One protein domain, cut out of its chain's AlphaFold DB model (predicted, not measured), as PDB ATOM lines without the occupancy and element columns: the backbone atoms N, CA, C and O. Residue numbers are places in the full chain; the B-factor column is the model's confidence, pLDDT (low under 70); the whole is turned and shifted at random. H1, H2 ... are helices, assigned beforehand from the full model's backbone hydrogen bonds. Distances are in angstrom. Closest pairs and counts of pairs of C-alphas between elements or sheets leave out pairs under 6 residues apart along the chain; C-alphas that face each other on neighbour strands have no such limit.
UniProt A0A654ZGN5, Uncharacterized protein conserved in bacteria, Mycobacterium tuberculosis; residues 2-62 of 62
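AT A GLANCE: This is residues 2 to 62 of the 62 residues of the protein "Uncharacterized protein conserved in bacteria" of Mycobacterium tuberculosis (UniProt A0A654ZGN5). The model is a loose, spread-out row: at one end a long loop folds back on itself with the short helix H1 beside it, then comes the long helix H2, and at the other end the shorter helix H3. H2 and H3 make an open V with its point at residues 49 and 50, while H1 meets neither of them. The loop, residues 9 to 33, bears no named element, but a short antiparallel pairing of residues 13 to 14 with residues 26 to 27 ties its two limbs together. The printed part has 61 residues with three named helices, H1, H2 and H3 in that order, and no named strand, and its class is all helix. It is loose, with a radius of gyration of the C-alphas of 13.3 A, and the C-alphas span 35 by 27 by 16 A along their three main axes.

IN THESE COORDINATES: Begin at C-alpha 2, at (486.518, 627.127, 476.134), where H1 starts; it holds residues 2 to 8 and measures 10.2 A from first to last C-alpha. From Glu 9 read on through the stretch with no named element to Glu 33. Find C-alpha 34 at (500.876, 620.590, 465.444); from there H2, residues 34 to 48, runs 21.3 A to Gln 48 and is the longest helix by residues. After Ala 49 and Pro 50 comes H3, residues 51 to 60, 14.4 A long, which ends with C-alpha 60 at (490.720, 602.579, 465.266).

HOW THE PARTS SIT: Look first at H1, which touches no helix and is apart from both H2 and H3. Next compare H2 with H3: they are close but not clearly touching, with 1 pair of C-alphas within 8 A. That closest pair is Leu 46 and Val 54, whose C-alphas are 6.1 A apart. The two helices run opposite ways at a shallow tilt of 34.9 degrees, only just short of steep, and their centres are 14.3 A apart. Along the backbones of H1 and H3, each O i to N i+4 pair is within hydrogen-bond range; in H2, 10 of 11 are.

THE WHOLE: Measure the size between the C-alphas of Pro 17 and Gly 62, the two farthest apart, at 38.6 A; the first and last printed C-alphas, of Lys 2 and Gly 62, are 26.8 A apart. The printed part has no cut from residue 2 to residue 62, the chain's last residue. The link from H1 to H2, 25 residues, is long, and the link from H2 to H3, 2 residues, is tight. In the B-factor column you will find a mean pLDDT of 93.4 for the printed part, with residue 62 alone under 70.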
ATOM      1  N   LYS A   2     486.154 625.783 476.651       87.44
ATOM      2  CA  LYS A   2     486.518 627.127 476.134       87.44
ATOM      3  C   LYS A   2     487.256 628.046 477.124       87.44
ATOM      4  O   LYS A   2     488.378 628.446 476.855       87.44
ATOM      5  N   PHE A   3     486.637 628.382 478.258       90.56
ATOM      6  CA  PHE A   3     487.236 629.318 479.219       90.56
ATOM      7  C   PHE A   3     488.441 628.744 479.970       90.56
ATOM      8  O   PHE A   3     489.295 629.512 480.387       90.56
ATOM      9  N   ALA A   4     488.520 627.418 480.120       92.19
ATOM     10  CA  ALA A   4     489.675 626.772 480.735       92.19
ATOM     11  C   ALA A   4     490.897 626.863 479.810       92.19
ATOM     12  O   ALA A   4     491.936 627.314 480.261       92.19
ATOM     13  N   LEU A   5     490.734 626.568 478.513       92.94
ATOM     14  CA  LEU A   5     491.803 626.708 477.513       92.94
ATOM     15  C   LEU A   5     492.342 628.144 477.443       92.94
ATOM     16  O   LEU A   5     493.545 628.359 477.471       92.94
ATOM     17  N   ILE A   6     491.448 629.141 477.412       95.56
ATOM     18  CA  ILE A   6     491.847 630.561 477.388       95.56
ATOM     19  C   ILE A   6     492.586 630.960 478.673       95.56
ATOM     20  O   ILE A   6     493.490 631.786 478.617       95.56
ATOM     21  N   ALA A   7     492.191 630.422 479.830       95.56
ATOM     22  CA  ALA A   7     492.851 630.729 481.095       95.56
ATOM     23  C   ALA A   7     494.237 630.078 481.208       95.56
ATOM     24  O   ALA A   7     495.128 630.682 481.800       95.56
ATOM     25  N   ASP A   8     494.397 628.879 480.651       95.06
ATOM     26  CA  ASP A   8     495.639 628.106 480.703       95.06
ATOM     27  C   ASP A   8     496.688 628.672 479.734       95.06
ATOM     28  O   ASP A   8     497.808 628.983 480.134       95.06
ATOM     29  N   GLU A   9     496.293 628.937 478.480       95.69
ATOM     30  CA  GLU A   9     497.190 629.472 477.449       95.69
ATOM     31  C   GLU A   9     496.556 630.636 476.659       95.69
ATOM     32  O   GLU A   9     496.213 630.504 475.478       95.69
ATOM     33  N   PRO A  10     496.433 631.836 477.258       95.62
ATOM     34  CA  PRO A  10     495.825 633.005 476.606       95.62
ATOM     35  C   PRO A  10     496.617 633.533 475.394       95.62
ATOM     36  O   PRO A  10     496.106 634.342 474.615       95.62
ATOM     37  N   GLY A  11     497.876 633.107 475.236       96.19
ATOM     38  CA  GLY A  11     498.681 633.371 474.041       96.19
ATOM     39  C   GLY A  11     498.212 632.568 472.824       96.19
ATOM     40  O   GLY A  11     498.235 633.088 471.711       96.19
ATOM     41  N   VAL A  12     497.710 631.352 473.048       97.56
ATOM     42  CA  VAL A  12     497.294 630.402 472.008       97.56
ATOM     43  C   VAL A  12     495.787 630.477 471.763       97.56
ATOM     44  O   VAL A  12     495.347 630.558 470.611       97.56
ATOM     45  N   TYR A  13     494.992 630.515 472.834       97.44
ATOM     46  CA  TYR A  13     493.533 630.457 472.781       97.44
ATOM     47  C   TYR A  13     492.883 631.805 473.072       97.44
ATOM     48  O   TYR A  13     493.251 632.516 474.005       97.44
ATOM     49  N   PHE A  14     491.845 632.149 472.311       96.81
ATOM     50  CA  PHE A  14     491.094 633.383 472.522       96.81
ATOM     51  C   PHE A  14     489.630 633.264 472.081       96.81
ATOM     52  O   PHE A  14     489.179 632.262 471.526       96.81
ATOM     53  N   THR A  15     488.852 634.309 472.351       97.00
ATOM     54  CA  THR A  15     487.482 634.464 471.853       97.00
ATOM     55  C   THR A  15     487.244 635.913 471.452       97.00
ATOM     56  O   THR A  15     487.983 636.814 471.843       97.00
ATOM     57  N   THR A  16     486.188 636.143 470.682       96.31
ATOM     58  CA  THR A  16     485.670 637.481 470.368       96.31
ATOM     59  C   THR A  16     484.192 637.548 470.743       96.31
ATOM     60  O   THR A  16     483.570 636.482 470.751       96.31
ATOM     61  N   PRO A  17     483.599 638.744 470.923       95.94
ATOM     62  CA  PRO A  17     482.182 638.875 471.279       95.94
ATOM     63  C   PRO A  17     481.213 638.138 470.341       95.94
ATOM     64  O   PRO A  17     480.165 637.664 470.758       95.94
ATOM     65  N   HIS A  18     481.579 637.973 469.064       95.38
ATOM     66  CA  HIS A  18     480.791 637.199 468.099       95.38
ATOM     67  C   HIS A  18     480.566 635.729 468.513       95.38
ATOM     68  O   HIS A  18     479.558 635.134 468.148       95.38
ATOM     69  N   PHE A  19     481.490 635.151 469.287       93.19
ATOM     70  CA  PHE A  19     481.433 633.768 469.768       93.19
ATOM     71  C   PHE A  19     480.905 633.658 471.205       93.19
ATOM     72  O   PHE A  19     481.017 632.595 471.828       93.19
ATOM     73  N   ASP A  20     480.343 634.729 471.758       90.94
ATOM     74  CA  ASP A  20     479.703 634.678 473.067       90.94
ATOM     75  C   ASP A  20     478.444 633.801 472.993       90.94
ATOM     76  O   ASP A  20     477.661 633.873 472.050       90.94
ATOM     77  N   GLY A  21     478.287 632.900 473.966       89.12
ATOM     78  CA  GLY A  21     477.218 631.894 473.971       89.12
ATOM     79  C   GLY A  21     477.468 630.664 473.085       89.12
ATOM     80  O   GLY A  21     476.748 629.678 473.224       89.12
ATOM     81  N   TYR A  22     478.508 630.664 472.242       90.12
ATOM     82  CA  TYR A  22     478.884 629.502 471.432       90.12
ATOM     83  C   TYR A  22     479.979 628.663 472.108       90.12
ATOM     84  O   TYR A  22     480.947 629.223 472.642       90.12
ATOM     85  N   PRO A  23     479.904 627.319 472.034       89.31
ATOM     86  CA  PRO A  23     480.936 626.415 472.543       89.31
ATOM     87  C   PRO A  23     482.144 626.337 471.589       89.31
ATOM     88  O   PRO A  23     482.612 625.255 471.252       89.31
ATOM     89  N   ALA A  24     482.640 627.489 471.133       92.38
ATOM     90  CA  ALA A  24     483.749 627.614 470.192       92.38
ATOM     91  C   ALA A  24     484.867 628.484 470.781       92.38
ATOM     92  O   ALA A  24     484.595 629.495 471.438       92.38
ATOM     93  N   VAL A  25     486.114 628.094 470.525       95.00
ATOM     94  CA  VAL A  25     487.337 628.819 470.889       95.00
ATOM     95  C   VAL A  25     488.144 629.079 469.618       95.00
ATOM     96  O   VAL A  25     488.096 628.280 468.685       95.00
ATOM     97  N   LEU A  26     488.841 630.207 469.561       96.88
ATOM     98  CA  LEU A  26     489.743 630.544 468.465       96.88
ATOM     99  C   LEU A  26     491.178 630.205 468.871       96.88
ATOM    100  O   LEU A  26     491.540 630.364 470.037       96.88
ATOM    101  N   VAL A  27     491.981 629.762 467.904       97.69
ATOM    102  CA  VAL A  27     493.361 629.301 468.109       97.69
ATOM    103  C   VAL A  27     494.301 630.097 467.212       97.69
ATOM    104  O   VAL A  27     494.014 630.299 466.027       97.69
ATOM    105  N   ARG A  28     495.436 630.542 467.751       97.62
ATOM    106  CA  ARG A  28     496.530 631.103 466.952       97.62
ATOM    107  C   ARG A  28     497.392 629.974 466.403       97.62
ATOM    108  O   ARG A  28     498.242 629.445 467.102       97.62
ATOM    109  N   LEU A  29     497.206 629.646 465.126       97.25
ATOM    110  CA  LEU A  29     497.919 628.536 464.477       97.25
ATOM    111  C   LEU A  29     499.448 628.689 464.464       97.25
ATOM    112  O   LEU A  29     500.149 627.695 464.355       97.25
ATOM    113  N   ALA A  30     499.962 629.917 464.554       97.56
ATOM    114  CA  ALA A  30     501.401 630.171 464.614       97.56
ATOM    115  C   ALA A  30     502.019 629.891 465.996       97.56
ATOM    116  O   ALA A  30     503.231 629.752 466.086       97.56
ATOM    117  N   GLU A  31     501.196 629.831 467.048       97.81
ATOM    118  CA  GLU A  31     501.642 629.738 468.445       97.81
ATOM    119  C   GLU A  31     501.372 628.356 469.062       97.81
ATOM    120  O   GLU A  31     501.760 628.117 470.198       97.81
ATOM    121  N   ILE A  32     500.688 627.461 468.340       97.56
ATOM    122  CA  ILE A  32     500.352 626.106 468.796       97.56
ATOM    123  C   ILE A  32     501.223 625.073 468.081       97.56
ATOM    124  O   ILE A  32     501.458 625.181 466.872       97.56
ATOM    125  N   GLU A  33     501.676 624.046 468.798       96.62
ATOM    126  CA  GLU A  33     502.322 622.910 468.149       96.62
ATOM    127  C   GLU A  33     501.303 622.071 467.366       96.62
ATOM    128  O   GLU A  33     500.129 621.968 467.721       96.62
ATOM    129  N   VAL A  34     501.752 621.429 466.284       96.81
ATOM    130  CA  VAL A  34     500.876 620.590 465.444       96.81
ATOM    131  C   VAL A  34     500.236 619.471 466.261       96.81
ATOM    132  O   VAL A  34     499.050 619.203 466.099       96.81
ATOM    133  N   ARG A  35     501.003 618.859 467.168       96.75
ATOM    134  CA  ARG A  35     500.511 617.797 468.044       96.75
ATOM    135  C   ARG A  35     499.382 618.291 468.952       96.75
ATOM    136  O   ARG A  35     498.334 617.657 469.012       96.75
ATOM    137  N   ASP A  36     499.569 619.434 469.601       95.25
ATOM    138  CA  ASP A  36     498.562 619.994 470.508       95.25
ATOM    139  C   ASP A  36     497.304 620.418 469.739       95.25
ATOM    140  O   ASP A  36     496.179 620.247 470.211       95.25
ATOM    141  N   LEU A  37     497.472 620.908 468.505       96.38
ATOM    142  CA  LEU A  37     496.355 621.211 467.613       96.38
ATOM    143  C   LEU A  37     495.576 619.949 467.206       96.38
ATOM    144  O   LEU A  37     494.344 619.987 467.154       96.38
ATOM    145  N   GLU A  38     496.261 618.843 466.915       96.81
ATOM    146  CA  GLU A  38     495.629 617.553 466.610       96.81
ATOM    147  C   GLU A  38     494.828 617.023 467.806       96.81
ATOM    148  O   GLU A  38     493.672 616.612 467.642       96.81
ATOM    149  N   GLU A  39     495.408 617.082 469.009       94.50
ATOM    150  CA  GLU A  39     494.743 616.696 470.257       94.50
ATOM    151  C   GLU A  39     493.499 617.571 470.495       94.50
ATOM    152  O   GLU A  39     492.391 617.046 470.653       94.50
ATOM    153  N   LEU A  40     493.630 618.895 470.373       95.31
ATOM    154  CA  LEU A  40     492.526 619.846 470.523       95.31
ATOM    155  C   LEU A  40     491.375 619.584 469.543       95.31
ATOM    156  O   LEU A  40     490.208 619.574 469.945       95.31
ATOM    157  N   ILE A  41     491.677 619.408 468.251       95.12
ATOM    158  CA  ILE A  41     490.655 619.143 467.227       95.12
ATOM    159  C   ILE A  41     489.941 617.827 467.538       95.12
ATOM    160  O   ILE A  41     488.713 617.751 467.426       95.12
ATOM    161  N   THR A  42     490.696 616.813 467.959       95.06
ATOM    162  CA  THR A  42     490.151 615.503 468.319       95.06
ATOM    163  C   THR A  42     489.204 615.618 469.510       95.06
ATOM    164  O   THR A  42     488.060 615.174 469.419       95.06
ATOM    165  N   GLU A  43     489.613 616.274 470.596       92.94
ATOM    166  CA  GLU A  43     488.759 616.487 471.770       92.94
ATOM    167  C   GLU A  43     487.504 617.304 471.441       92.94
ATOM    168  O   GLU A  43     486.389 616.937 471.834       92.94
ATOM    169  N   ALA A  44     487.667 618.391 470.678       93.62
ATOM    170  CA  ALA A  44     486.564 619.228 470.216       93.62
ATOM    171  C   ALA A  44     485.541 618.419 469.405       93.62
ATOM    172  O   ALA A  44     484.330 618.559 469.611       93.62
ATOM    173  N   TRP A  45     486.024 617.547 468.517       94.50
ATOM    174  CA  TRP A  45     485.186 616.655 467.728       94.50
ATOM    175  C   TRP A  45     484.504 615.594 468.593       94.50
ATOM    176  O   TRP A  45     483.294 615.410 468.464       94.50
ATOM    177  N   LEU A  46     485.215 614.954 469.525       94.19
ATOM    178  CA  LEU A  46     484.657 613.934 470.421       94.19
ATOM    179  C   LEU A  46     483.481 614.458 471.264       94.19
ATOM    180  O   LEU A  46     482.545 613.707 471.537       94.19
ATOM    181  N   MET A  47     483.487 615.741 471.642       91.19
ATOM    182  CA  MET A  47     482.376 616.357 472.383       91.19
ATOM    183  C   MET A  47     481.129 616.628 471.531       91.19
ATOM    184  O   MET A  47     480.032 616.734 472.082       91.19
ATOM    185  N   GLN A  48     481.278 616.779 470.214       91.00
ATOM    186  CA  GLN A  48     480.180 617.153 469.310       91.00
ATOM    187  C   GLN A  48     479.710 615.994 468.421       91.00
ATOM    188  O   GLN A  48     478.579 616.007 467.930       91.00
ATOM    189  N   ALA A  49     480.559 614.995 468.196       94.25
ATOM    190  CA  ALA A  49     480.294 613.911 467.268       94.25
ATOM    191  C   ALA A  49     479.225 612.934 467.796       94.25
ATOM    192  O   ALA A  49     479.151 612.643 468.994       94.25
ATOM    193  N   PRO A  50     478.404 612.347 466.904       96.25
ATOM    194  CA  PRO A  50     477.512 611.253 467.254       96.25
ATOM    195  C   PRO A  50     478.260 610.081 467.894       96.25
ATOM    196  O   PRO A  50     479.328 609.682 467.428       96.25
ATOM    197  N   LYS A  51     477.637 609.445 468.895       94.19
ATOM    198  CA  LYS A  51     478.226 608.319 469.645       94.19
ATOM    199  C   LYS A  51     478.796 607.216 468.751       94.19
ATOM    200  O   LYS A  51     479.839 606.668 469.068       94.19
ATOM    201  N   GLN A  52     478.129 606.892 467.642       95.88
ATOM    202  CA  GLN A  52     478.595 605.857 466.712       95.88
ATOM    203  C   GLN A  52     479.941 606.214 466.065       95.88
ATOM    204  O   GLN A  52     480.807 605.352 465.968       95.88
ATOM    205  N   LEU A  53     480.135 607.480 465.676       95.69
ATOM    206  CA  LEU A  53     481.398 607.940 465.098       95.69
ATOM    207  C   LEU A  53     482.504 607.967 466.148       95.69
ATOM    208  O   LEU A  53     483.609 607.521 465.867       95.69
ATOM    209  N   VAL A  54     482.189 608.414 467.367       95.06
ATOM    210  CA  VAL A  54     483.133 608.382 468.493       95.06
ATOM    211  C   VAL A  54     483.622 606.957 468.753       95.06
ATOM    212  O   VAL A  54     484.821 606.730 468.846       95.06
ATOM    213  N   GLN A  55     482.711 605.982 468.822       93.88
ATOM    214  CA  GLN A  55     483.076 604.580 469.046       93.88
ATOM    215  C   GLN A  55     483.942 604.020 467.912       93.88
ATOM    216  O   GLN A  55     484.940 603.362 468.183       93.88
ATOM    217  N   ALA A  56     483.599 604.316 466.656       94.25
ATOM    218  CA  ALA A  56     484.394 603.890 465.507       94.25
ATOM    219  C   ALA A  56     485.800 604.517 465.503       94.25
ATOM    220  O   ALA A  56     486.772 603.835 465.198       94.25
ATOM    221  N   PHE A  57     485.913 605.795 465.874       92.56
ATOM    222  CA  PHE A  57     487.197 606.482 465.987       92.56
ATOM    223  C   PHE A  57     488.057 605.877 467.100       92.56
ATOM    224  O   PHE A  57     489.181 605.469 466.842       92.56
ATOM    225  N   LEU A  58     487.514 605.725 468.312       90.56
ATOM    226  CA  LEU A  58     488.256 605.155 469.441       90.56
ATOM    227  C   LEU A  58     488.682 603.696 469.204       90.56
ATOM    228  O   LEU A  58     489.731 603.294 469.691       90.56
ATOM    229  N   ALA A  59     487.904 602.920 468.444       91.62
ATOM    230  CA  ALA A  59     488.263 601.550 468.075       91.62
ATOM    231  C   ALA A  59     489.428 601.465 467.069       91.62
ATOM    232  O   ALA A  59     490.105 600.443 467.026       91.62
ATOM    233  N   ASN A  60     489.651 602.514 466.270       83.94
ATOM    234  CA  ASN A  60     490.720 602.579 465.266       83.94
ATOM    235  C   ASN A  60     491.971 603.332 465.748       83.94
ATOM    236  O   ASN A  60     493.008 603.254 465.094       83.94
ATOM    237  N   SER A  61     491.860 604.089 466.840       76.06
ATOM    238  CA  SER A  61     492.924 604.944 467.383       76.06
ATOM    239  C   SER A  61     493.690 604.306 468.555       76.06
ATOM    240  O   SER A  61     494.416 605.015 469.250       76.06
ATOM    241  N   GLY A  62     493.514 603.000 468.799       54.09
ATOM    242  CA  GLY A  62     494.235 602.209 469.810       54.09
ATOM    243  C   GLY A  62     495.060 601.096 469.186       54.09
ATOM    244  O   GLY A  62     496.107 600.758 469.782       54.09
TER     245      GLY A  62